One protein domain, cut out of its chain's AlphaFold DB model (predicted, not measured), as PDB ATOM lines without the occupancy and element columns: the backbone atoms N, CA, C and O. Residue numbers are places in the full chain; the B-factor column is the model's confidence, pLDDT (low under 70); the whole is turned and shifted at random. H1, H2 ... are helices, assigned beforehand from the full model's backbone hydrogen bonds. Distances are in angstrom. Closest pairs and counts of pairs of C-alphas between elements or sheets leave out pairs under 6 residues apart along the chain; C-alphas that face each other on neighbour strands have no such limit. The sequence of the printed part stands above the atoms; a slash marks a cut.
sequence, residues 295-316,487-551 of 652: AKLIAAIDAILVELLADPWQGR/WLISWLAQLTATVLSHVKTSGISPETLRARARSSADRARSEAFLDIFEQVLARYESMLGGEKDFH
ATOM      1  N   ALA A 295      31.151-128.873  74.368       78.00
ATOM      2  CA  ALA A 295      32.412-128.434  73.784       78.00
ATOM      3  C   ALA A 295      32.997-129.499  72.845       78.00
ATOM      4  O   ALA A 295      33.526-129.160  71.784       78.00
ATOM      5  N   LYS A 296      32.867-130.789  73.187       83.31
ATOM      6  CA  LYS A 296      33.276-131.889  72.296       83.31
ATOM      7  C   LYS A 296      32.362-132.026  71.087       83.31
ATOM      8  O   LYS A 296      32.869-132.317  70.008       83.31
ATOM      9  N   LEU A 297      31.058-131.797  71.245       84.50
ATOM     10  CA  LEU A 297      30.120-131.775  70.123       84.50
ATOM     11  C   LEU A 297      30.495-130.681  69.120       84.50
ATOM     12  O   LEU A 297      30.642-130.958  67.932       84.50
ATOM     13  N   ILE A 298      30.705-129.454  69.608       87.50
ATOM     14  CA  ILE A 298      31.116-128.325  68.769       87.50
ATOM     15  C   ILE A 298      32.452-128.635  68.088       87.50
ATOM     16  O   ILE A 298      32.575-128.417  66.888       87.50
ATOM     17  N   ALA A 299      33.428-129.193  68.812       87.38
ATOM     18  CA  ALA A 299      34.719-129.568  68.237       87.38
ATOM     19  C   ALA A 299      34.606-130.663  67.159       87.38
ATOM     20  O   ALA A 299      35.316-130.609  66.157       87.38
ATOM     21  N   ALA A 300      33.711-131.641  67.333       89.25
ATOM     22  CA  ALA A 300      33.464-132.682  66.336       89.25
ATOM     23  C   ALA A 300      32.803-132.112  65.072       89.25
ATOM     24  O   ALA A 300      33.244-132.400  63.962       89.25
ATOM     25  N   ILE A 301      31.785-131.264  65.232       91.94
ATOM     26  CA  ILE A 301      31.125-130.580  64.111       91.94
ATOM     27  C   ILE A 301      32.104-129.667  63.376       91.94
ATOM     28  O   ILE A 301      32.112-129.622  62.150       91.94
ATOM     29  N   ASP A 302      32.944-128.953  64.116       91.00
ATOM     30  CA  ASP A 302      33.986-128.111  63.549       91.00
ATOM     31  C   ASP A 302      34.963-128.923  62.684       91.00
ATOM     32  O   ASP A 302      35.217-128.546  61.540       91.00
ATOM     33  N   ALA A 303      35.431-130.075  63.176       89.31
ATOM     34  CA  ALA A 303      36.275-130.983  62.400       89.31
ATOM     35  C   ALA A 303      35.573-131.463  61.117       89.31
ATOM     36  O   ALA A 303      36.174-131.427  60.045       89.31
ATOM     37  N   ILE A 304      34.284-131.816  61.199       91.56
ATOM     38  CA  ILE A 304      33.480-132.199  60.030       91.56
ATOM     39  C   ILE A 304      33.395-131.057  59.005       91.56
ATOM     40  O   ILE A 304      33.529-131.291  57.806       91.56
ATOM     41  N   LEU A 305      33.166-129.818  59.449       89.31
ATOM     42  CA  LEU A 305      33.092-128.659  58.555       89.31
ATOM     43  C   LEU A 305      34.436-128.386  57.867       89.31
ATOM     44  O   LEU A 305      34.454-128.046  56.683       89.31
ATOM     45  N   VAL A 306      35.553-128.565  58.579       85.75
ATOM     46  CA  VAL A 306      36.901-128.461  58.001       85.75
ATOM     47  C   VAL A 306      37.133-129.550  56.951       85.75
ATOM     48  O   VAL A 306      37.626-129.243  55.868       85.75
ATOM     49  N   GLU A 307      36.745-130.797  57.228       87.00
ATOM     50  CA  GLU A 307      36.840-131.903  56.264       87.00
ATOM     51  C   GLU A 307      35.983-131.662  55.017       87.00
ATOM     52  O   GLU A 307      36.451-131.877  53.902       87.00
ATOM     53  N   LEU A 308      34.752-131.170  55.195       86.69
ATOM     54  CA  LEU A 308      33.869-130.798  54.090       86.69
ATOM     55  C   LEU A 308      34.523-129.755  53.188       86.69
ATOM     56  O   LEU A 308      34.519-129.910  51.974       86.69
ATOM     57  N   LEU A 309      35.099-128.707  53.774       79.75
ATOM     58  CA  LEU A 309      35.730-127.625  53.021       79.75
ATOM     59  C   LEU A 309      37.036-128.046  52.335       79.75
ATOM     60  O   LEU A 309      37.388-127.459  51.318       79.75
ATOM     61  N   ALA A 310      37.736-129.061  52.843       79.50
ATOM     62  CA  ALA A 310      38.919-129.610  52.182       79.50
ATOM     63  C   ALA A 310      38.586-130.370  50.879       79.50
ATOM     64  O   ALA A 310      39.459-130.543  50.030       79.50
ATOM     65  N   ASP A 311      37.338-130.812  50.689       81.00
ATOM     66  CA  ASP A 311      36.877-131.453  49.455       81.00
ATOM     67  C   ASP A 311      36.174-130.422  48.538       81.00
ATOM     68  O   ASP A 311      35.123-129.886  48.901       81.00
ATOM     69  N   PRO A 312      36.688-130.152  47.319       73.31
ATOM     70  CA  PRO A 312      36.109-129.150  46.416       73.31
ATOM     71  C   PRO A 312      34.651-129.397  46.006       73.31
ATOM     72  O   PRO A 312      33.940-128.455  45.649       73.31
ATOM     73  N   TRP A 313      34.189-130.650  46.019       78.50
ATOM     74  CA  TRP A 313      32.814-131.002  45.672       78.50
ATOM     75  C   TRP A 313      31.885-130.899  46.875       78.50
ATOM     76  O   TRP A 313      30.784-130.360  46.756       78.50
ATOM     77  N   GLN A 314      32.323-131.396  48.029       77.69
ATOM     78  CA  GLN A 314      31.496-131.456  49.238       77.69
ATOM     79  C   GLN A 314      31.446-130.101  49.961       77.69
ATOM     80  O   GLN A 314      30.399-129.703  50.475       77.69
ATOM     81  N   GLY A 315      32.541-129.341  49.914       77.38
ATOM     82  CA  GLY A 315      32.670-128.013  50.509       77.38
ATOM     83  C   GLY A 315      31.859-126.936  49.799       77.38
ATOM     84  O   GLY A 315      31.622-125.876  50.376       77.38
ATOM     85  N   ARG A 316      31.362-127.213  48.584       81.12
ATOM     86  CA  ARG A 316      30.607-126.253  47.768       81.12
ATOM     87  C   ARG A 316      29.424-125.643  48.518       81.12
ATOM     88  O   ARG A 316      29.234-124.436  48.434       81.12
ATOM     89  N   TRP A 487      37.422-118.348  62.605       76.44
ATOM     90  CA  TRP A 487      36.342-117.800  63.433       76.44
ATOM     91  C   TRP A 487      34.949-118.103  62.854       76.44
ATOM     92  O   TRP A 487      34.009-118.361  63.603       76.44
ATOM     93  N   LEU A 488      34.828-118.096  61.525       75.81
ATOM     94  CA  LEU A 488      33.585-118.333  60.804       75.81
ATOM     95  C   LEU A 488      33.183-119.806  60.869       75.81
ATOM     96  O   LEU A 488      32.005-120.106  61.060       75.81
ATOM     97  N   ILE A 489      34.157-120.713  60.771       83.12
ATOM     98  CA  ILE A 489      33.925-122.150  60.957       83.12
ATOM     99  C   ILE A 489      33.472-122.435  62.384       83.12
ATOM    100  O   ILE A 489      32.452-123.095  62.566       83.12
ATOM    101  N   SER A 490      34.137-121.851  63.386       83.69
ATOM    102  CA  SER A 490      33.719-121.983  64.785       83.69
ATOM    103  C   SER A 490      32.284-121.487  65.011       83.69
ATOM    104  O   SER A 490      31.503-122.142  65.698       83.69
ATOM    105  N   TRP A 491      31.905-120.351  64.413       85.00
ATOM    106  CA  TRP A 491      30.532-119.839  64.481       85.00
ATOM    107  C   TRP A 491      29.524-120.783  63.809       85.00
ATOM    108  O   TRP A 491      28.480-121.092  64.387       85.00
ATOM    109  N   LEU A 492      29.834-121.279  62.606       87.44
ATOM    110  CA  LEU A 492      28.958-122.208  61.893       87.44
ATOM    111  C   LEU A 492      28.822-123.536  62.649       87.44
ATOM    112  O   LEU A 492      27.731-124.103  62.690       87.44
ATOM    113  N   ALA A 493      29.891-124.000  63.299       90.94
ATOM    114  CA  ALA A 493      29.871-125.184  64.148       90.94
ATOM    115  C   ALA A 493      28.945-124.999  65.356       90.94
ATOM    116  O   ALA A 493      28.130-125.874  65.635       90.94
ATOM    117  N   GLN A 494      28.998-123.841  66.023       89.62
ATOM    118  CA  GLN A 494      28.084-123.503  67.124       89.62
ATOM    119  C   GLN A 494      26.619-123.466  66.667       89.62
ATOM    120  O   GLN A 494      25.750-124.052  67.318       89.62
ATOM    121  N   LEU A 495      26.337-122.827  65.526       88.38
ATOM    122  CA  LEU A 495      24.994-122.790  64.942       88.38
ATOM    123  C   LEU A 495      24.492-124.204  64.621       88.38
ATOM    124  O   LEU A 495      23.372-124.567  64.972       88.38
ATOM    125  N   THR A 496      25.338-125.016  63.993       92.31
ATOM    126  CA  THR A 496      25.020-126.393  63.600       92.31
ATOM    127  C   THR A 496      24.795-127.287  64.818       92.31
ATOM    128  O   THR A 496      23.826-128.041  64.835       92.31
ATOM    129  N   ALA A 497      25.610-127.153  65.871       89.25
ATOM    130  CA  ALA A 497      25.428-127.858  67.141       89.25
ATOM    131  C   ALA A 497      24.093-127.497  67.809       89.25
ATOM    132  O   ALA A 497      23.362-128.376  68.264       89.25
ATOM    133  N   THR A 498      23.747-126.208  67.801       84.19
ATOM    134  CA  THR A 498      22.471-125.714  68.336       84.19
ATOM    135  C   THR A 498      21.293-126.330  67.581       84.19
ATOM    136  O   THR A 498      20.384-126.892  68.192       84.19
ATOM    137  N   VAL A 499      21.318-126.286  66.244       87.94
ATOM    138  CA  VAL A 499      20.254-126.879  65.415       87.94
ATOM    139  C   VAL A 499      20.180-128.394  65.607       87.94
ATOM    140  O   VAL A 499      19.081-128.924  65.747       87.94
ATOM    141  N   LEU A 500      21.318-129.088  65.672       87.31
ATOM    142  CA  LEU A 500      21.374-130.533  65.894       87.31
ATOM    143  C   LEU A 500      20.704-130.919  67.215       87.31
ATOM    144  O   LEU A 500      19.838-131.792  67.229       87.31
ATOM    145  N   SER A 501      21.052-130.216  68.295       80.06
ATOM    146  CA  SER A 501      20.456-130.410  69.619       80.06
ATOM    147  C   SER A 501      18.936-130.235  69.583       80.06
ATOM    148  O   SER A 501      18.195-131.087  70.076       80.06
ATOM    149  N   HIS A 502      18.439-129.192  68.912       76.31
ATOM    150  CA  HIS A 502      17.003-128.968  68.742       76.31
ATOM    151  C   HIS A 502      16.304-130.063  67.939       76.31
ATOM    152  O   HIS A 502      15.261-130.561  68.360       76.31
ATOM    153  N   VAL A 503      16.867-130.441  66.791       80.75
ATOM    154  CA  VAL A 503      16.304-131.473  65.911       80.75
ATOM    155  C   VAL A 503      16.189-132.799  66.660       80.75
ATOM    156  O   VAL A 503      15.113-133.400  66.670       80.75
ATOM    157  N   LYS A 504      17.255-133.196  67.365       76.69
ATOM    158  CA  LYS A 504      17.297-134.406  68.196       76.69
ATOM    159  C   LYS A 504      16.315-134.334  69.369       76.69
ATOM    160  O   LYS A 504      15.529-135.257  69.574       76.69
ATOM    161  N   THR A 505      16.276-133.212  70.087       67.44
ATOM    162  CA  THR A 505      15.369-133.000  71.231       67.44
ATOM    163  C   THR A 505      13.892-133.066  70.841       67.44
ATOM    164  O   THR A 505      13.065-133.589  71.595       67.44
ATOM    165  N   SER A 506      13.555-132.507  69.681       64.19
ATOM    166  CA  SER A 506      12.189-132.450  69.168       64.19
ATOM    167  C   SER A 506      11.794-133.677  68.343       64.19
ATOM    168  O   SER A 506      10.634-133.769  67.951       64.19
ATOM    169  N   GLY A 507      12.722-134.601  68.062       68.31
ATOM    170  CA  GLY A 507      12.467-135.778  67.226       68.31
ATOM    171  C   GLY A 507      12.029-135.428  65.798       68.31
ATOM    172  O   GLY A 507      11.238-136.155  65.201       68.31
ATOM    173  N   ILE A 508      12.479-134.288  65.265       75.25
ATOM    174  CA  ILE A 508      12.070-133.800  63.941       75.25
ATOM    175  C   ILE A 508      12.860-134.549  62.867       75.25
ATOM    176  O   ILE A 508      14.086-134.584  62.913       75.25
ATOM    177  N   SER A 509      12.172-135.102  61.865       79.69
ATOM    178  CA  SER A 509      12.847-135.753  60.737       79.69
ATOM    179  C   SER A 509      13.480-134.727  59.776       79.69
ATOM    180  O   SER A 509      12.958-133.609  59.651       79.69
ATOM    181  N   PRO A 510      14.552-135.082  59.039       80.75
ATOM    182  CA  PRO A 510      15.135-134.216  58.009       80.75
ATOM    183  C   PRO A 510      14.109-133.717  56.975       80.75
ATOM    184  O   PRO A 510      14.123-132.549  56.587       80.75
ATOM    185  N   GLU A 511      13.142-134.554  56.591       82.88
ATOM    186  CA  GLU A 511      12.075-134.193  55.647       82.88
ATOM    187  C   GLU A 511      11.155-133.114  56.222       82.88
ATOM    188  O   GLU A 511      10.792-132.154  55.535       82.88
ATOM    189  N   THR A 512      10.805-133.245  57.504       84.62
ATOM    190  CA  THR A 512       9.990-132.262  58.226       84.62
ATOM    191  C   THR A 512      10.746-130.944  58.371       84.62
ATOM    192  O   THR A 512      10.169-129.867  58.189       84.62
ATOM    193  N   LEU A 513      12.049-131.006  58.648       85.94
ATOM    194  CA  LEU A 513      12.908-129.831  58.744       85.94
ATOM    195  C   LEU A 513      13.003-129.091  57.398       85.94
ATOM    196  O   LEU A 513      12.813-127.872  57.358       85.94
ATOM    197  N   ARG A 514      13.171-129.820  56.284       88.88
ATOM    198  CA  ARG A 514      13.110-129.259  54.921       88.88
ATOM    199  C   ARG A 514      11.754-128.630  54.606       88.88
ATOM    200  O   ARG A 514      11.703-127.556  54.006       88.88
ATOM    201  N   ALA A 515      10.650-129.261  55.005       87.44
ATOM    202  CA  ALA A 515       9.315-128.697  54.811       87.44
ATOM    203  C   ALA A 515       9.156-127.354  55.548       87.44
ATOM    204  O   ALA A 515       8.659-126.391  54.962       87.44
ATOM    205  N   ARG A 516       9.657-127.257  56.788       86.56
ATOM    206  CA  ARG A 516       9.665-126.003  57.561       86.56
ATOM    207  C   ARG A 516      10.527-124.926  56.908       86.56
ATOM    208  O   ARG A 516      10.076-123.786  56.799       86.56
ATOM    209  N   ALA A 517      11.716-125.278  56.415       86.62
ATOM    210  CA  ALA A 517      12.593-124.347  55.702       86.62
ATOM    211  C   ALA A 517      11.940-123.769  54.436       86.62
ATOM    212  O   ALA A 517      12.057-122.576  54.177       86.62
ATOM    213  N   ARG A 518      11.170-124.570  53.688       86.69
ATOM    214  CA  ARG A 518      10.420-124.088  52.510       86.69
ATOM    215  C   ARG A 518       9.350-123.053  52.845       86.69
ATOM    216  O   ARG A 518       9.008-122.243  51.988       86.69
ATOM    217  N   SER A 519       8.818-123.104  54.064       82.75
ATOM    218  CA  SER A 519       7.821-122.164  54.580       82.75
ATOM    219  C   SER A 519       8.417-120.994  55.374       82.75
ATOM    220  O   SER A 519       7.662-120.178  55.899       82.75
ATOM    221  N   SER A 520       9.745-120.913  55.505       81.31
ATOM    222  CA  SER A 520      10.392-119.857  56.284       81.31
ATOM    223  C   SER A 520      10.442-118.534  55.510       81.31
ATOM    224  O   SER A 520      10.398-118.503  54.279       81.31
ATOM    225  N   ALA A 521      10.544-117.422  56.245       73.31
ATOM    226  CA  ALA A 521      10.662-116.089  55.650       73.31
ATOM    227  C   ALA A 521      11.937-115.930  54.798       73.31
ATOM    228  O   ALA A 521      11.921-115.205  53.809       73.31
ATOM    229  N   ASP A 522      13.011-116.639  55.160       77.12
ATOM    230  CA  ASP A 522      14.284-116.670  54.436       77.12
ATOM    231  C   ASP A 522      14.557-118.091  53.921       77.12
ATOM    232  O   ASP A 522      15.415-118.835  54.416       77.12
ATOM    233  N   ARG A 523      13.738-118.491  52.942       83.75
ATOM    234  CA  ARG A 523      13.759-119.830  52.347       83.75
ATOM    235  C   ARG A 523      15.135-120.189  51.789       83.75
ATOM    236  O   ARG A 523      15.630-121.271  52.078       83.75
ATOM    237  N   ALA A 524      15.741-119.300  51.000       80.94
ATOM    238  CA  ALA A 524      16.989-119.588  50.294       80.94
ATOM    239  C   ALA A 524      18.140-119.866  51.271       80.94
ATOM    240  O   ALA A 524      18.834-120.870  51.134       80.94
ATOM    241  N   ARG A 525      18.289-119.032  52.310       83.75
ATOM    242  CA  ARG A 525      19.281-119.259  53.366       83.75
ATOM    243  C   ARG A 525      18.998-120.523  54.163       83.75
ATOM    244  O   ARG A 525      19.931-121.249  54.494       83.75
ATOM    245  N   SER A 526      17.728-120.771  54.487       88.19
ATOM    246  CA  SER A 526      17.327-121.955  55.254       88.19
ATOM    247  C   SER A 526      17.638-123.239  54.483       88.19
ATOM    248  O   SER A 526      18.224-124.154  55.047       88.19
ATOM    249  N   GLU A 527      17.295-123.298  53.192       89.88
ATOM    250  CA  GLU A 527      17.603-124.443  52.326       89.88
ATOM    251  C   GLU A 527      19.125-124.630  52.174       89.88
ATOM    252  O   GLU A 527      19.610-125.735  52.402       89.88
ATOM    253  N   ALA A 528      19.887-123.557  51.920       88.25
ATOM    254  CA  ALA A 528      21.349-123.627  51.809       88.25
ATOM    255  C   ALA A 528      22.032-124.093  53.109       88.25
ATOM    256  O   ALA A 528      22.988-124.866  53.073       88.25
ATOM    257  N   PHE A 529      21.536-123.658  54.273       91.19
ATOM    258  CA  PHE A 529      22.022-124.160  55.559       91.19
ATOM    259  C   PHE A 529      21.710-125.649  55.742       91.19
ATOM    260  O   PHE A 529      22.555-126.390  56.240       91.19
ATOM    261  N   LEU A 530      20.516-126.104  55.342       92.25
ATOM    262  CA  LEU A 530      20.134-127.508  55.488       92.25
ATOM    263  C   LEU A 530      20.980-128.449  54.630       92.25
ATOM    264  O   LEU A 530      21.298-129.541  55.093       92.25
ATOM    265  N   ASP A 531      21.426-128.015  53.453       91.06
ATOM    266  CA  ASP A 531      22.358-128.799  52.633       91.06
ATOM    267  C   ASP A 531      23.723-129.009  53.328       91.06
ATOM    268  O   ASP A 531      24.391-130.021  53.101       91.06
ATOM    269  N   ILE A 532      24.137-128.092  54.213       92.00
ATOM    270  CA  ILE A 532      25.309-128.274  55.089       92.00
ATOM    271  C   ILE A 532      24.945-129.174  56.267       92.00
ATOM    272  O   ILE A 532      25.643-130.147  56.550       92.00
ATOM    273  N   PHE A 533      23.846-128.853  56.952       93.25
ATOM    274  CA  PHE A 533      23.406-129.544  58.158       93.25
ATOM    275  C   PHE A 533      23.211-131.044  57.927       93.25
ATOM    276  O   PHE A 533      23.671-131.838  58.736       93.25
ATOM    277  N   GLU A 534      22.591-131.451  56.818       91.75
ATOM    278  CA  GLU A 534      22.363-132.864  56.490       91.75
ATOM    279  C   GLU A 534      23.680-133.628  56.278       91.75
ATOM    280  O   GLU A 534      23.820-134.768  56.724       91.75
ATOM    281  N   GLN A 535      24.682-132.992  55.665       91.88
ATOM    282  CA  GLN A 535      26.011-133.583  55.491       91.88
ATOM    283  C   GLN A 535      26.783-133.701  56.806       91.88
ATOM    284  O   GLN A 535      27.531-134.668  56.996       91.88
ATOM    285  N   VAL A 536      26.619-132.720  57.698       92.19
ATOM    286  CA  VAL A 536      27.180-132.769  59.052       92.19
ATOM    287  C   VAL A 536      26.483-133.851  59.868       92.19
ATOM    288  O   VAL A 536      27.167-134.664  60.483       92.19
ATOM    289  N   LEU A 537      25.149-133.906  59.834       89.75
ATOM    290  CA  LEU A 537      24.335-134.890  60.545       89.75
ATOM    291  C   LEU A 537      24.730-136.314  60.147       89.75
ATOM    292  O   LEU A 537      25.020-137.120  61.022       89.75
ATOM    293  N   ALA A 538      24.839-136.604  58.847       89.44
ATOM    294  CA  ALA A 538      25.225-137.930  58.366       89.44
ATOM    295  C   ALA A 538      26.620-138.366  58.863       89.44
ATOM    296  O   ALA A 538      26.814-139.515  59.263       89.44
ATOM    297  N   ARG A 539      27.602-137.454  58.870       90.62
ATOM    298  CA  ARG A 539      28.949-137.740  59.399       90.62
ATOM    299  C   ARG A 539      28.954-137.889  60.908       90.62
ATOM    300  O   ARG A 539      29.577-138.815  61.414       90.62
ATOM    301  N   TYR A 540      28.241-137.013  61.606       87.94
ATOM    302  CA  TYR A 540      28.077-137.087  63.049       87.94
ATOM    303  C   TYR A 540      27.462-138.432  63.460       87.94
ATOM    304  O   TYR A 540      28.030-139.129  64.295       87.94
ATOM    305  N   GLU A 541      26.380-138.862  62.810       84.25
ATOM    306  CA  GLU A 541      25.755-140.167  63.061       84.25
ATOM    307  C   GLU A 541      26.692-141.336  62.731       84.25
ATOM    308  O   GLU A 541      26.750-142.313  63.479       84.25
ATOM    309  N   SER A 542      27.497-141.228  61.670       85.56
ATOM    310  CA  SER A 542      28.530-142.227  61.375       85.56
ATOM    311  C   SER A 542      29.627-142.277  62.446       85.56
ATOM    312  O   SER A 542      30.119-143.366  62.741       85.56
ATOM    313  N   MET A 543      30.019-141.136  63.030       82.75
ATOM    314  CA  MET A 543      31.002-141.072  64.122       82.75
ATOM    315  C   MET A 543      30.477-141.710  65.408       82.75
ATOM    316  O   MET A 543      31.269-142.257  66.174       82.75
ATOM    317  N   LEU A 544      29.162-141.667  65.638       75.94
ATOM    318  CA  LEU A 544      28.540-142.356  66.765       75.94
ATOM    319  C   LEU A 544      28.650-143.883  66.636       75.94
ATOM    320  O   LEU A 544      28.621-144.573  67.645       75.94
ATOM    321  N   GLY A 545      28.801-144.444  65.429       65.38
ATOM    322  CA  GLY A 545      29.109-145.871  65.248       65.38
ATOM    323  C   GLY A 545      28.069-146.837  65.839       65.38
ATOM    324  O   GLY A 545      28.402-147.978  66.159       65.38
ATOM    325  N   GLY A 546      26.820-146.387  66.010       64.25
ATOM    326  CA  GLY A 546      25.746-147.129  66.681       64.25
ATOM    327  C   GLY A 546      25.606-146.853  68.186       64.25
ATOM    328  O   GLY A 546      24.661-147.353  68.801       64.25
ATOM    329  N   GLU A 547      26.497-146.050  68.778       68.00
ATOM    330  CA  GLU A 547      26.276-145.423  70.084       68.00
ATOM    331  C   GLU A 547      25.112-144.431  69.990       68.00
ATOM    332  O   GLU A 547      24.899-143.790  68.960       68.00
ATOM    333  N   LYS A 548      24.334-144.309  71.066       67.12
ATOM    334  CA  LYS A 548      23.171-143.415  71.101       67.12
ATOM    335  C   LYS A 548      23.503-142.117  71.813       67.12
ATOM    336  O   LYS A 548      24.237-142.120  72.807       67.12
ATOM    337  N   ASP A 549      22.923-141.024  71.328       71.00
ATOM    338  CA  ASP A 549      22.876-139.776  72.076       71.00
ATOM    339  C   ASP A 549      21.740-139.798  73.122       71.00
ATOM    340  O   ASP A 549      20.883-140.688  73.145       71.00
ATOM    341  N   PHE A 550      21.737-138.830  74.040       67.00
ATOM    342  CA  PHE A 550      20.740-138.770  75.113       67.00
ATOM    343  C   PHE A 550      19.308-138.562  74.630       67.00
ATOM    344  O   PHE A 550      18.374-139.002  75.305       67.00
ATOM    345  N   HIS A 551      19.119-137.888  73.503       70.06
ATOM    346  CA  HIS A 551      17.794-137.606  72.972       70.06
ATOM    347  C   HIS A 551      17.208-138.852  72.308       70.06
ATOM    348  O   HIS A 551      16.057-139.203  72.582       70.06
TER     349      HIS A 551
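This is residues 295 to 316 and 487 to 551 of the 652 residues of the protein "DNA helicase" of Dehalococcoidia bacterium (UniProt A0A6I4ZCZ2). Three helices, H1, H2 and H4, cross near one another in the middle part of their lengths, with H1 and H2 touching steeply, H4 touching H1, and H4 only close to H2. The short helix H3 folds back along the first part of H4, so that H3 and H4 make a hairpin whose far end lies away from H1. The 87 printed residues hold four named helices in the order H1, H2, H3, H4 and no named strand, and the class is all helix. The whole is compact, with a radius of gyration of the C-alphas of 12.9 A, and rounded, with spans of 32 by 31 by 22 A.

H1 is residues 295 to 310, 22.6 A from first to last C-alpha, and it begins with C-alpha 295 at (32.412, -128.434, 73.784). After the cut comes H2, residues 487 to 506, 28.8 A long, with C-alpha 487 at (36.342, -117.800, 63.433). H3 is residues 510 to 518, 12.5 A long. H4, the longest helix by residues, is residues 523 to 544, 30.6 A long, and it ends with C-alpha 544 at (28.540, -142.356, 66.765).

H1 and H2 touch at a steep tilt of 62 degrees and run opposite ways. Their closest C-alphas are those of Asp 302 and Ala 493, 5.1 A apart, and H2 touches H1 with residues 489 to 497 alone. H1 and H4 touch, with the C-alphas of Ile 304 and Val 536 the closest at 6.4 A. H1 touches H4 with residues 300 to 305 alone, H4 touches H1 with residues 536 to 540 alone, and their lines stand at 70.1 degrees, only just about perpendicular. H2 and H4 are close but not clearly touching, about perpendicular at 79 degrees, with the C-alphas of Thr 496 and Phe 533 the closest at 6.5 A. H3 and H4 touch as a helical hairpin, at a shallow tilt of 16 degrees, opposite ways; their closest C-alphas, those of Ala 517 and Ser 526, are 5.3 A apart. Of the three touching pairs one is at a shallow tilt, and the helix packing is only just mostly crossed. H1 and H3 are apart, and H2 and H3 only just apart, with closest C-alphas 8.1 A from each other. H4 has a kink of 25 degrees near residue 532. Every O i to N i+4 pair is within hydrogen-bond range in H1, H2 and H3, and 16 of 18 are in H4.

The two C-alphas farthest apart are those of Ala 521 and Gly 545, 36.3 A. Residues 317 to 486 are cut out, and C-alphas 316 and 487 are 18.7 A apart across the cut. The links H2 to H3 and H3 to H4 are tight. The mean pLDDT of the printed part is 82.9; residues 505 to 507, residues 545 to 548 and residue 550 are under 70.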